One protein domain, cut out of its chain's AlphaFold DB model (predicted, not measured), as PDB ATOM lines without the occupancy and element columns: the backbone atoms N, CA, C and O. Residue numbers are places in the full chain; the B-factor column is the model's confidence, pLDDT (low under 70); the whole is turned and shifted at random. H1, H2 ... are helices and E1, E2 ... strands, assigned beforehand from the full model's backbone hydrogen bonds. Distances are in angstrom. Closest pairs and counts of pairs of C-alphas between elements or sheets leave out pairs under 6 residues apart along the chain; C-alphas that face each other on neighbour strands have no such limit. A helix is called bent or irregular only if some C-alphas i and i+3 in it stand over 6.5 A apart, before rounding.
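This is residues 15 to 115 of the 125 residues of an uncharacterized protein of Bacteroidetes bacterium OLB12 (UniProt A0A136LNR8). What does one see first? One sheet of four strands, strongly twisted and curled like part of a barrel, with the short helix H1 over E4 on one face; a second short helix, H2, lies off the sheet at the end of the printed part. Long loops join or lead into the strands, and under half of the residues are in named elements. What are the parts? The printed part has 101 residues, with E1, H1, E2, E3, E4 and H2 in that order along the chain; the sheet runs E1, E4, E3, E2, all antiparallel, and the class is mixed, helices and strands. How large is it? It is compact, with a radius of gyration of the C-alphas of 13.7 A, and spans 35 by 31 by 31 A.

What comes first? Residues 15 to 30 hold no named element; E1, residues 31 to 36, then begins at C-alpha 31, (107.858, 197.791, 169.688), and is 16.2 A long. H1, residues 38 to 45, measures 11.6 A and is irregular: C-alphas 39 and 42 are 8.0 A apart. Which strands follow? E2 is residues 52 to 59, 22.5 A; E3 is residues 62 to 71, 26.5 A; E4 is residues 87 to 95, 23.6 A. Where does the printed part end? H2, residues 109 to 115, 10.9 A, ends at C-alpha 115, (84.123, 183.623, 158.739).

How do the strands pair? Edge strand E1 is antiparallel to E4 at 133 degrees, with N 34 and O 89 at 2.9 A. E4 and E3 form a hairpin, with N 92 and O 70 at 2.8 A. E3 and edge strand E2 form another, at 152 degrees, with N 55 and O 67 at 2.8 A; E2, E3 and E4 make a meander, each strand the antiparallel neighbour of the one before. Where are the helices? H1 is on the sheet, over E4, at a height of 7.9 A, and only just slantwise to the strands, at 57 degrees to E4 on the local plane; its closest C-alpha pair with E4 is Asn 38 and Phe 87, 6.5 A. H2 is not on the sheet and is apart from E1, H1, E2 and E3. Are their backbones complete? O i to N i+4 pairs within hydrogen-bond range are 2 of 4 in H1 and 1 of 3 in H2, where O i to N i+3 has 2 of 4.

How far does it reach? The C-alphas farthest apart, Asn 80 and Lys 107, are 38.1 A apart. Which links are long? E3 to E4, 15 residues, and E4 to H2, 13 residues; the printed part has no cut. Where is confidence low? Residues 16 to 26, 28 and 112 to 115 are under 70, and the mean pLDDT of the printed part is 80.3.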
ATOM      1  N   ILE A  15     100.186 187.969 159.111       78.56
ATOM      2  CA  ILE A  15     101.531 188.456 158.863       78.56
ATOM      3  C   ILE A  15     102.338 187.363 158.172       78.56
ATOM      4  O   ILE A  15     102.504 186.266 158.699       78.56
ATOM      5  N   THR A  16     102.828 187.662 156.969       64.25
ATOM      6  CA  THR A  16     103.583 186.704 156.148       64.25
ATOM      7  C   THR A  16     104.714 187.463 155.465       64.25
ATOM      8  O   THR A  16     104.488 188.071 154.428       64.25
ATOM      9  N   ASN A  17     105.903 187.500 156.072       60.41
ATOM     10  CA  ASN A  17     107.034 188.272 155.525       60.41
ATOM     11  C   ASN A  17     108.302 187.446 155.279       60.41
ATOM     12  O   ASN A  17     109.297 188.007 154.838       60.41
ATOM     13  N   GLU A  18     108.288 186.139 155.536       58.78
ATOM     14  CA  GLU A  18     109.452 185.278 155.307       58.78
ATOM     15  C   GLU A  18     109.024 183.978 154.645       58.78
ATOM     16  O   GLU A  18     107.886 183.539 154.814       58.78
ATOM     17  N   GLU A  19     109.954 183.343 153.935       54.69
ATOM     18  CA  GLU A  19     109.761 182.053 153.262       54.69
ATOM     19  C   GLU A  19     109.280 180.955 154.233       54.69
ATOM     20  O   GLU A  19     108.504 180.077 153.865       54.69
ATOM     21  N   THR A  20     109.653 181.065 155.512       55.47
ATOM     22  CA  THR A  20     109.232 180.163 156.599       55.47
ATOM     23  C   THR A  20     107.958 180.615 157.328       55.47
ATOM     24  O   THR A  20     107.431 179.887 158.175       55.47
ATOM     25  N   GLY A  21     107.460 181.822 157.040       56.28
ATOM     26  CA  GLY A  21     106.285 182.414 157.681       56.28
ATOM     27  C   GLY A  21     106.508 182.941 159.104       56.28
ATOM     28  O   GLY A  21     105.548 183.321 159.773       56.28
ATOM     29  N   ARG A  22     107.761 183.000 159.580       58.22
ATOM     30  CA  ARG A  22     108.137 183.354 160.965       58.22
ATOM     31  C   ARG A  22     108.291 184.846 161.260       58.22
ATOM     32  O   ARG A  22     108.732 185.212 162.343       58.22
ATOM     33  N   ALA A  23     107.826 185.699 160.360       64.44
ATOM     34  CA  ALA A  23     107.828 187.147 160.519       64.44
ATOM     35  C   ALA A  23     107.408 187.594 161.933       64.44
ATOM     36  O   ALA A  23     106.266 187.393 162.328       64.44
ATOM     37  N   TYR A  24     108.312 188.231 162.671       66.56
ATOM     38  CA  TYR A  24     108.068 188.781 164.010       66.56
ATOM     39  C   TYR A  24     108.001 187.794 165.194       66.56
ATOM     40  O   TYR A  24     107.792 188.245 166.315       66.56
ATOM     41  N   LEU A  25     108.214 186.482 165.014       63.31
ATOM     42  CA  LEU A  25     108.329 185.553 166.161       63.31
ATOM     43  C   LEU A  25     109.567 185.822 167.024       63.31
ATOM     44  O   LEU A  25     109.547 185.565 168.228       63.31
ATOM     45  N   ASP A  26     110.612 186.352 166.394       63.44
ATOM     46  CA  ASP A  26     111.901 186.657 167.007       63.44
ATOM     47  C   ASP A  26     112.035 188.157 167.329       63.44
ATOM     48  O   ASP A  26     113.137 188.697 167.378       63.44
ATOM     49  N   LEU A  27     110.914 188.870 167.517       70.50
ATOM     50  CA  LEU A  27     110.969 190.257 167.977       70.50
ATOM     51  C   LEU A  27     111.531 190.316 169.401       70.50
ATOM     52  O   LEU A  27     110.834 190.055 170.378       70.50
ATOM     53  N   GLU A  28     112.799 190.709 169.510       64.44
ATOM     54  CA  GLU A  28     113.443 191.019 170.791       64.44
ATOM     55  C   GLU A  28     112.911 192.329 171.395       64.44
ATOM     56  O   GLU A  28     112.882 192.505 172.614       64.44
ATOM     57  N   ASN A  29     112.446 193.243 170.537       72.44
ATOM     58  CA  ASN A  29     111.921 194.544 170.932       72.44
ATOM     59  C   ASN A  29     110.414 194.485 171.199       72.44
ATOM     60  O   ASN A  29     109.648 193.894 170.440       72.44
ATOM     61  N   LYS A  30     109.976 195.191 172.248       84.62
ATOM     62  CA  LYS A  30     108.553 195.341 172.587       84.62
ATOM     63  C   LYS A  30     107.777 196.137 171.527       84.62
ATOM     64  O   LYS A  30     106.560 196.017 171.464       84.62
ATOM     65  N   GLU A  31     108.457 196.930 170.707       89.94
ATOM     66  CA  GLU A  31     107.858 197.791 169.688       89.94
ATOM     67  C   GLU A  31     108.408 197.474 168.300       89.94
ATOM     68  O   GLU A  31     109.580 197.125 168.144       89.94
ATOM     69  N   PHE A  32     107.558 197.595 167.284       88.31
ATOM     70  CA  PHE A  32     107.937 197.358 165.897       88.31
ATOM     71  C   PHE A  32     107.015 198.095 164.925       88.31
ATOM     72  O   PHE A  32     105.880 198.447 165.250       88.31
ATOM     73  N   ILE A  33     107.494 198.291 163.695       87.56
ATOM     74  CA  ILE A  33     106.693 198.875 162.617       87.56
ATOM     75  C   ILE A  33     105.894 197.765 161.934       87.56
ATOM     76  O   ILE A  33     106.442 196.832 161.333       87.56
ATOM     77  N   LEU A  34     104.571 197.883 162.004       86.44
ATOM     78  CA  LEU A  34     103.646 197.011 161.300       86.44
ATOM     79  C   LEU A  34     103.239 197.659 159.979       86.44
ATOM     80  O   LEU A  34     102.541 198.673 159.961       86.44
ATOM     81  N   HIS A  35     103.636 197.040 158.868       84.62
ATOM     82  CA  HIS A  35     103.267 197.503 157.534       84.62
ATOM     83  C   HIS A  35     101.955 196.894 157.050       84.62
ATOM     84  O   HIS A  35     101.565 195.765 157.386       84.62
ATOM     85  N   PHE A  36     101.267 197.643 156.199       80.06
ATOM     86  CA  PHE A  36     100.031 197.207 155.573       80.06
ATOM     87  C   PHE A  36     100.142 197.332 154.055       80.06
ATOM     88  O   PHE A  36     100.817 198.238 153.565       80.06
ATOM     89  N   PRO A  37      99.471 196.444 153.300       82.31
ATOM     90  CA  PRO A  37      99.348 196.614 151.861       82.31
ATOM     91  C   PRO A  37      98.809 198.007 151.532       82.31
ATOM     92  O   PRO A  37      97.843 198.447 152.158       82.31
ATOM     93  N   ASN A  38      99.369 198.672 150.520       82.62
ATOM     94  CA  ASN A  38      98.991 200.048 150.168       82.62
ATOM     95  C   ASN A  38      97.480 200.224 149.945       82.62
ATOM     96  O   ASN A  38      96.913 201.252 150.310       82.62
ATOM     97  N   ARG A  39      96.808 199.197 149.401       82.31
ATOM     98  CA  ARG A  39      95.348 199.183 149.203       82.31
ATOM     99  C   ARG A  39      94.544 199.353 150.498       82.31
ATOM    100  O   ARG A  39      93.415 199.821 150.457       82.31
ATOM    101  N   PHE A  40      95.133 199.026 151.647       79.06
ATOM    102  CA  PHE A  40      94.526 199.158 152.970       79.06
ATOM    103  C   PHE A  40      95.004 200.401 153.734       79.06
ATOM    104  O   PHE A  40      94.820 200.469 154.944       79.06
ATOM    105  N   LYS A  41      95.572 201.414 153.058       77.81
ATOM    106  CA  LYS A  41      96.036 202.665 153.694       77.81
ATOM    107  C   LYS A  41      94.991 203.292 154.626       77.81
ATOM    108  O   LYS A  41      95.339 203.694 155.730       77.81
ATOM    109  N   LYS A  42      93.717 203.339 154.212       77.56
ATOM    110  CA  LYS A  42      92.621 203.876 155.044       77.56
ATOM    111  C   LYS A  42      92.512 203.155 156.387       77.56
ATOM    112  O   LYS A  42      92.487 203.803 157.417       77.56
ATOM    113  N   SER A  43      92.613 201.825 156.385       73.94
ATOM    114  CA  SER A  43      92.588 201.029 157.616       73.94
ATOM    115  C   SER A  43      93.685 201.418 158.611       73.94
ATOM    116  O   SER A  43      93.470 201.265 159.808       73.94
ATOM    117  N   ILE A  44      94.850 201.877 158.146       73.00
ATOM    118  CA  ILE A  44      95.957 202.320 159.013       73.00
ATOM    119  C   ILE A  44      95.628 203.674 159.642       73.00
ATOM    120  O   ILE A  44      95.875 203.883 160.828       73.00
ATOM    121  N   LEU A  45      95.068 204.575 158.828       73.19
ATOM    122  CA  LEU A  45      94.666 205.923 159.230       73.19
ATOM    123  C   LEU A  45      93.506 205.893 160.227       73.19
ATOM    124  O   LEU A  45      93.481 206.696 161.151       73.19
ATOM    125  N   ASP A  46      92.593 204.936 160.067       79.69
ATOM    126  CA  ASP A  46      91.416 204.781 160.924       79.69
ATOM    127  C   ASP A  46      91.733 204.068 162.247       79.69
ATOM    128  O   ASP A  46      90.878 203.996 163.129       79.69
ATOM    129  N   THR A  47      92.937 203.501 162.392       79.44
ATOM    130  CA  THR A  47      93.310 202.775 163.609       79.44
ATOM    131  C   THR A  47      93.514 203.759 164.773       79.44
ATOM    132  O   THR A  47      94.143 204.803 164.602       79.44
ATOM    133  N   THR A  48      93.036 203.444 165.977       85.06
ATOM    134  CA  THR A  48      93.217 204.296 167.175       85.06
ATOM    135  C   THR A  48      94.055 203.607 168.248       85.06
ATOM    136  O   THR A  48      94.122 202.383 168.313       85.06
ATOM    137  N   THR A  49      94.688 204.380 169.132       88.19
ATOM    138  CA  THR A  49      95.557 203.854 170.207       88.19
ATOM    139  C   THR A  49      94.819 203.041 171.278       88.19
ATOM    140  O   THR A  49      95.457 202.407 172.115       88.19
ATOM    141  N   ASP A  50      93.483 203.048 171.284       87.25
ATOM    142  CA  ASP A  50      92.659 202.234 172.188       87.25
ATOM    143  C   ASP A  50      92.260 200.875 171.583       87.25
ATOM    144  O   ASP A  50      91.637 200.046 172.257       87.25
ATOM    145  N   GLU A  51      92.623 200.626 170.323       86.31
ATOM    146  CA  GLU A  51      92.371 199.361 169.641       86.31
ATOM    147  C   GLU A  51      93.450 198.318 169.930       86.31
ATOM    148  O   GLU A  51      94.634 198.614 170.098       86.31
ATOM    149  N   LEU A  52      93.028 197.058 169.927       89.69
ATOM    150  CA  LEU A  52      93.891 195.892 169.969       89.69
ATOM    151  C   LEU A  52      93.794 195.135 168.649       89.69
ATOM    152  O   LEU A  52      92.708 194.864 168.131       89.69
ATOM    153  N   LEU A  53      94.952 194.744 168.139       88.88
ATOM    154  CA  LEU A  53      95.093 193.910 166.959       88.88
ATOM    155  C   LEU A  53      95.614 192.541 167.370       88.88
ATOM    156  O   LEU A  53      96.607 192.423 168.085       88.88
ATOM    157  N   VAL A  54      94.963 191.499 166.868       89.62
ATOM    158  CA  VAL A  54      95.473 190.135 166.966       89.62
ATOM    159  C   VAL A  54      96.237 189.810 165.691       89.62
ATOM    160  O   VAL A  54      95.692 189.885 164.590       89.62
ATOM    161  N   LEU A  55      97.498 189.426 165.833       87.75
ATOM    162  CA  LEU A  55      98.325 188.964 164.731       87.75
ATOM    163  C   LEU A  55      98.331 187.439 164.697       87.75
ATOM    164  O   LEU A  55      98.491 186.778 165.728       87.75
ATOM    165  N   TYR A  56      98.188 186.890 163.497       87.75
ATOM    166  CA  TYR A  56      98.417 185.477 163.241       87.75
ATOM    167  C   TYR A  56      99.395 185.288 162.091       87.75
ATOM    168  O   TYR A  56      99.530 186.145 161.219       87.75
ATOM    169  N   GLN A  57     100.081 184.152 162.101       86.19
ATOM    170  CA  GLN A  57     101.078 183.786 161.105       86.19
ATOM    171  C   GLN A  57     100.804 182.389 160.578       86.19
ATOM    172  O   GLN A  57     100.366 181.509 161.323       86.19
ATOM    173  N   THR A  58     101.097 182.182 159.299       84.31
ATOM    174  CA  THR A  58     101.084 180.852 158.690       84.31
ATOM    175  C   THR A  58     102.493 180.281 158.737       84.31
ATOM    176  O   THR A  58     103.365 180.756 158.024       84.31
ATOM    177  N   ILE A  59     102.715 179.274 159.575       82.00
ATOM    178  CA  ILE A  59     104.003 178.601 159.768       82.00
ATOM    179  C   ILE A  59     103.827 177.159 159.311       82.00
ATOM    180  O   ILE A  59     102.955 176.462 159.833       82.00
ATOM    181  N   GLU A  60     104.632 176.719 158.340       80.56
ATOM    182  CA  GLU A  60     104.582 175.345 157.809       80.56
ATOM    183  C   GLU A  60     103.142 174.912 157.476       80.56
ATOM    184  O   GLU A  60     102.670 173.866 157.920       80.56
ATOM    185  N   THR A  61     102.409 175.756 156.737       80.62
ATOM    186  CA  THR A  61     100.994 175.578 156.331       80.62
ATOM    187  C   THR A  61      99.937 175.675 157.438       80.62
ATOM    188  O   THR A  61      98.744 175.610 157.150       80.62
ATOM    189  N   LYS A  62     100.327 175.889 158.699       84.88
ATOM    190  CA  LYS A  62      99.400 176.011 159.834       84.88
ATOM    191  C   LYS A  62      99.324 177.443 160.342       84.88
ATOM    192  O   LYS A  62     100.339 178.117 160.476       84.88
ATOM    193  N   ARG A  63      98.116 177.899 160.674       87.12
ATOM    194  CA  ARG A  63      97.885 179.243 161.218       87.12
ATOM    195  C   ARG A  63      98.000 179.246 162.740       87.12
ATOM    196  O   ARG A  63      97.379 178.424 163.418       87.12
ATOM    197  N   TYR A  64      98.736 180.211 163.276       88.06
ATOM    198  CA  TYR A  64      98.924 180.403 164.713       88.06
ATOM    199  C   TYR A  64      98.698 181.855 165.103       88.06
ATOM    200  O   TYR A  64      99.200 182.749 164.433       88.06
ATOM    201  N   LEU A  65      97.983 182.082 166.203       88.44
ATOM    202  CA  LEU A  65      97.940 183.375 166.879       88.44
ATOM    203  C   LEU A  65      99.293 183.607 167.543       88.44
ATOM    204  O   LEU A  65      99.739 182.772 168.339       88.44
ATOM    205  N   THR A  66      99.938 184.717 167.208       87.38
ATOM    206  CA  THR A  66     101.292 185.000 167.680       87.38
ATOM    207  C   THR A  66     101.330 186.228 168.563       87.38
ATOM    208  O   THR A  66     101.874 186.135 169.648       87.38
ATOM    209  N   HIS A  67     100.693 187.340 168.206       88.69
ATOM    210  CA  HIS A  67     100.799 188.555 169.017       88.69
ATOM    211  C   HIS A  67      99.443 189.203 169.268       88.69
ATOM    212  O   HIS A  67      98.566 189.203 168.408       88.69
ATOM    213  N   LEU A  68      99.298 189.800 170.446       90.38
ATOM    214  CA  LEU A  68      98.318 190.845 170.706       90.38
ATOM    215  C   LEU A  68      99.079 192.164 170.758       90.38
ATOM    216  O   LEU A  68     100.008 192.301 171.557       90.38
ATOM    217  N   VAL A  69      98.701 193.110 169.911       91.25
ATOM    218  CA  VAL A  69      99.437 194.361 169.732       91.25
ATOM    219  C   VAL A  69      98.515 195.566 169.795       91.25
ATOM    220  O   VAL A  69      97.305 195.447 169.594       91.25
ATOM    221  N   ARG A  70      99.099 196.730 170.066       92.38
ATOM    222  CA  ARG A  70      98.398 198.011 170.154       92.38
ATOM    223  C   ARG A  70      99.209 199.108 169.465       92.38
ATOM    224  O   ARG A  70     100.425 199.114 169.642       92.38
ATOM    225  N   PRO A  71      98.592 200.031 168.713       91.56
ATOM    226  CA  PRO A  71      99.306 201.189 168.186       91.56
ATOM    227  C   PRO A  71      99.737 202.120 169.324       91.56
ATOM    228  O   PRO A  71      98.934 202.400 170.216       91.56
ATOM    229  N   ILE A  72     100.974 202.617 169.290       91.00
ATOM    230  CA  ILE A  72     101.492 203.494 170.358       91.00
ATOM    231  C   ILE A  72     101.078 204.962 170.189       91.00
ATOM    232  O   ILE A  72     100.829 205.658 171.170       91.00
ATOM    233  N   ASP A  73     100.958 205.415 168.945       88.00
ATOM    234  CA  ASP A  73     100.606 206.775 168.535       88.00
ATOM    235  C   ASP A  73      99.681 206.713 167.314       88.00
ATOM    236  O   ASP A  73      99.268 205.618 166.944       88.00
ATOM    237  N   ASN A  74      99.346 207.856 166.701       85.31
ATOM    238  CA  ASN A  74      98.567 207.948 165.457       85.31
ATOM    239  C   ASN A  74      99.423 208.229 164.212       85.31
ATOM    240  O   ASN A  74      98.878 208.576 163.162       85.31
ATOM    241  N   GLU A  75     100.746 208.111 164.311       87.75
ATOM    242  CA  GLU A  75     101.645 208.477 163.225       87.75
ATOM    243  C   GLU A  75     101.710 207.372 162.164       87.75
ATOM    244  O   GLU A  75     101.739 206.173 162.454       87.75
ATOM    245  N   VAL A  76     101.711 207.788 160.896       87.50
ATOM    246  CA  VAL A  76     101.914 206.887 159.760       87.50
ATOM    247  C   VAL A  76     103.326 207.075 159.244       87.50
ATOM    248  O   VAL A  76     103.718 208.171 158.852       87.50
ATOM    249  N   ILE A  77     104.065 205.975 159.199       89.38
ATOM    250  CA  ILE A  77     105.402 205.900 158.626       89.38
ATOM    251  C   ILE A  77     105.261 205.543 157.147       89.38
ATOM    252  O   ILE A  77     104.574 204.578 156.800       89.38
ATOM    253  N   GLU A  78     105.910 206.314 156.277       88.88
ATOM    254  CA  GLU A  78     105.968 206.051 154.839       88.88
ATOM    255  C   GLU A  78     107.386 205.634 154.419       88.88
ATOM    256  O   GLU A  78     108.322 206.430 154.415       88.88
ATOM    257  N   GLU A  79     107.538 204.370 154.035       85.75
ATOM    258  CA  GLU A  79     108.780 203.781 153.540       85.75
ATOM    259  C   GLU A  79     108.701 203.549 152.030       85.75
ATOM    260  O   GLU A  79     108.223 202.522 151.538       85.75
ATOM    261  N   ASN A  80     109.228 204.504 151.265       82.50
ATOM    262  CA  ASN A  80     109.186 204.470 149.800       82.50
ATOM    263  C   ASN A  80     109.921 203.276 149.167       82.50
ATOM    264  O   ASN A  80     109.622 202.923 148.028       82.50
ATOM    265  N   ALA A  81     110.829 202.625 149.902       84.06
ATOM    266  CA  ALA A  81     111.534 201.423 149.455       84.06
ATOM    267  C   ALA A  81     110.625 200.179 149.346       84.06
ATOM    268  O   ALA A  81     110.986 199.213 148.678       84.06
ATOM    269  N   ARG A  82     109.439 200.182 149.978       76.62
ATOM    270  CA  ARG A  82     108.506 199.044 149.998       76.62
ATOM    271  C   ARG A  82     107.339 199.258 149.048       76.62
ATOM    272  O   ARG A  82     106.257 199.635 149.479       76.62
ATOM    273  N   GLU A  83     107.521 198.966 147.762       77.00
ATOM    274  CA  GLU A  83     106.567 199.314 146.694       77.00
ATOM    275  C   GLU A  83     105.093 198.995 147.012       77.00
ATOM    276  O   GLU A  83     104.243 199.862 146.822       77.00
ATOM    277  N   ASN A  84     104.799 197.823 147.588       80.06
ATOM    278  CA  ASN A  84     103.436 197.369 147.912       80.06
ATOM    279  C   ASN A  84     103.009 197.558 149.383       80.06
ATOM    280  O   ASN A  84     101.844 197.317 149.710       80.06
ATOM    281  N   PHE A  85     103.924 197.977 150.260       82.88
ATOM    282  CA  PHE A  85     103.748 198.032 151.721       82.88
ATOM    283  C   PHE A  85     104.348 199.315 152.320       82.88
ATOM    284  O   PHE A  85     104.969 199.294 153.384       82.88
ATOM    285  N   LYS A  86     104.189 200.434 151.609       85.69
ATOM    286  CA  LYS A  86     104.824 201.721 151.922       85.69
ATOM    287  C   LYS A  86     104.393 202.264 153.274       85.69
ATOM    288  O   LYS A  86     105.178 202.918 153.938       85.69
ATOM    289  N   PHE A  87     103.159 201.995 153.682       86.75
ATOM    290  CA  PHE A  87     102.591 202.576 154.891       86.75
ATOM    291  C   PHE A  87     102.689 201.606 156.070       86.75
ATOM    292  O   PHE A  87     102.274 200.443 155.978       86.75
ATOM    293  N   GLY A  88     103.200 202.106 157.188       88.06
ATOM    294  CA  GLY A  88     103.280 201.396 158.455       88.06
ATOM    295  C   GLY A  88     102.958 202.296 159.640       88.06
ATOM    296  O   GLY A  88     102.733 203.495 159.491       88.06
ATOM    297  N   ARG A  89     102.904 201.692 160.822       89.38
ATOM    298  CA  ARG A  89     102.704 202.380 162.101       89.38
ATOM    299  C   ARG A  89     103.394 201.595 163.202       89.38
ATOM    300  O   ARG A  89     103.573 200.383 163.054       89.38
ATOM    301  N   ILE A  90     103.796 202.273 164.269       90.00
ATOM    302  CA  ILE A  90     104.466 201.619 165.391       90.00
ATOM    303  C   ILE A  90     103.417 200.965 166.289       90.00
ATOM    304  O   ILE A  90     102.424 201.576 166.692       90.00
ATOM    305  N   PHE A  91     103.649 199.693 166.585       91.06
ATOM    306  CA  PHE A  91     102.848 198.902 167.502       91.06
ATOM    307  C   PHE A  91     103.717 198.409 168.646       91.06
ATOM    308  O   PHE A  91     104.853 197.992 168.429       91.06
ATOM    309  N   GLU A  92     103.152 198.388 169.849       92.06
ATOM    310  CA  GLU A  92     103.718 197.660 170.976       92.06
ATOM    311  C   GLU A  92     103.087 196.270 171.103       92.06
ATOM    312  O   GLU A  92     101.895 196.060 170.843       92.06
ATOM    313  N   ILE A  93     103.888 195.317 171.567       91.25
ATOM    314  CA  ILE A  93     103.459 193.983 171.960       91.25
ATOM    315  C   ILE A  93     102.838 194.070 173.355       91.25
ATOM    316  O   ILE A  93     103.501 194.403 174.339       91.25
ATOM    317  N   ILE A  94     101.554 193.727 173.433       91.38
ATOM    318  CA  ILE A  94     100.803 193.582 174.685       91.38
ATOM    319  C   ILE A  94     100.934 192.156 175.216       91.38
ATOM    320  O   ILE A  94     101.071 191.953 176.422       91.38
ATOM    321  N   ALA A  95     100.894 191.165 174.323       88.94
ATOM    322  CA  ALA A  95     101.105 189.768 174.674       88.94
ATOM    323  C   ALA A  95     101.727 188.975 173.520       88.94
ATOM    324  O   ALA A  95     101.364 189.158 172.357       88.94
ATOM    325  N   TYR A  96     102.615 188.049 173.878       87.94
ATOM    326  CA  TYR A  96     103.245 187.070 172.997       87.94
ATOM    327  C   TYR A  96     103.357 185.744 173.770       87.94
ATOM    328  O   TYR A  96     103.952 185.735 174.849       87.94
ATOM    329  N   PRO A  97     102.778 184.624 173.293       81.88
ATOM    330  CA  PRO A  97     102.822 183.354 174.010       81.88
ATOM    331  C   PRO A  97     104.191 182.658 173.905       81.88
ATOM    332  O   PRO A  97     104.458 181.712 174.648       81.88
ATOM    333  N   GLY A  98     105.070 183.113 173.006       81.12
ATOM    334  CA  GLY A  98     106.328 182.438 172.702       81.12
ATOM    335  C   GLY A  98     106.174 181.353 171.635       81.12
ATOM    336  O   GLY A  98     105.130 180.707 171.517       81.12
ATOM    337  N   ASP A  99     107.256 181.097 170.901       78.31
ATOM    338  CA  ASP A  99     107.320 180.101 169.822       78.31
ATOM    339  C   ASP A  99     106.876 178.691 170.265       78.31
ATOM    340  O   ASP A  99     106.208 177.965 169.525       78.31
ATOM    341  N   LYS A 100     107.192 178.326 171.514       80.75
ATOM    342  CA  LYS A 100     106.865 177.021 172.109       80.75
ATOM    343  C   LYS A 100     105.403 176.880 172.540       80.75
ATOM    344  O   LYS A 100     104.935 175.754 172.671       80.75
ATOM    345  N   ASN A 101     104.680 177.987 172.738       81.50
ATOM    346  CA  ASN A 101     103.285 177.980 173.197       81.50
ATOM    347  C   ASN A 101     102.328 178.612 172.176       81.50
ATOM    348  O   ASN A 101     101.283 179.148 172.550       81.50
ATOM    349  N   LYS A 102     102.677 178.565 170.884       79.06
ATOM    350  CA  LYS A 102     101.817 179.054 169.798       79.06
ATOM    351  C   LYS A 102     100.400 178.514 169.935       79.06
ATOM    352  O   LYS A 102     100.177 177.309 170.071       79.06
ATOM    353  N   ILE A 103      99.431 179.407 169.809       86.69
ATOM    354  CA  ILE A 103      98.020 179.047 169.884       86.69
ATOM    355  C   ILE A 103      97.539 178.790 168.459       86.69
ATOM    356  O   ILE A 103      97.597 179.678 167.611       86.69
ATOM    357  N   SER A 104      97.076 177.574 168.171       88.31
ATOM    358  CA  SER A 104      96.516 177.248 166.853       88.31
ATOM    359  C   SER A 104      95.306 178.136 166.555       88.31
ATOM    360  O   SER A 104      94.363 178.192 167.347       88.31
ATOM    361  N   PHE A 105      95.334 178.811 165.403       87.31
ATOM    362  CA  PHE A 105      94.264 179.706 164.972       87.31
ATOM    363  C   PHE A 105      92.945 178.951 164.832       87.31
ATOM    364  O   PHE A 105      91.947 179.357 165.420       87.31
ATOM    365  N   ASP A 106      92.971 177.803 164.151       83.81
ATOM    366  CA  ASP A 106      91.791 176.979 163.858       83.81
ATOM    367  C   ASP A 106      91.141 176.389 165.121       83.81
ATOM    368  O   ASP A 106      89.966 176.037 165.116       83.81
ATOM    369  N   LYS A 107      91.892 176.303 166.226       83.12
ATOM    370  CA  LYS A 107      91.380 175.867 167.536       83.12
ATOM    371  C   LYS A 107      90.883 177.024 168.406       83.12
ATOM    372  O   LYS A 107      90.414 176.794 169.518       83.12
ATOM    373  N   SER A 108      91.019 178.263 167.942       81.44
ATOM    374  CA  SER A 108      90.608 179.454 168.682       81.44
ATOM    375  C   SER A 108      89.185 179.874 168.315       81.44
ATOM    376  O   SER A 108      88.729 179.684 167.189       81.44
ATOM    377  N   ARG A 109      88.498 180.557 169.239       76.69
ATOM    378  CA  ARG A 109      87.190 181.189 168.960       76.69
ATOM    379  C   ARG A 109      87.283 182.338 167.942       76.69
ATOM    380  O   ARG A 109      86.259 182.844 167.503       76.69
ATOM    381  N   LEU A 110      88.494 182.768 167.576       72.25
ATOM    382  CA  LEU A 110      88.713 183.792 166.553       72.25
ATOM    383  C   LEU A 110      88.576 183.222 165.132       72.25
ATOM    384  O   LEU A 110      88.175 183.952 164.226       72.25
ATOM    385  N   ALA A 111      88.816 181.920 164.936       70.31
ATOM    386  CA  ALA A 111      88.599 181.279 163.639       70.31
ATOM    387  C   ALA A 111      87.129 181.349 163.202       70.31
ATOM    388  O   ALA A 111      86.853 181.615 162.036       70.31
ATOM    389  N   SER A 112      86.186 181.205 164.140       62.66
ATOM    390  CA  SER A 112      84.755 181.365 163.854       62.66
ATOM    391  C   SER A 112      84.351 182.811 163.546       62.66
ATOM    392  O   SER A 112      83.420 183.016 162.780       62.66
ATOM    393  N   LEU A 113      85.063 183.808 164.087       60.22
ATOM    394  CA  LEU A 113      84.794 185.233 163.825       60.22
ATOM    395  C   LEU A 113      85.351 185.704 162.475       60.22
ATOM    396  O   LEU A 113      84.845 186.656 161.893       60.22
ATOM    397  N   THR A 114      86.381 185.033 161.953       51.72
ATOM    398  CA  THR A 114      86.963 185.374 160.640       51.72
ATOM    399  C   THR A 114      85.990 185.045 159.506       51.72
ATOM    400  O   THR A 114      85.881 185.812 158.556       51.72
ATOM    401  N   LEU A 115      85.209 183.968 159.660       43.50
ATOM    402  CA  LEU A 115      84.123 183.623 158.739       43.50
ATOM    403  C   LEU A 115      83.036 184.710 158.697       43.50
ATOM    404  O   LEU A 115      82.505 184.981 157.632       43.50
TER     405      LEU A 115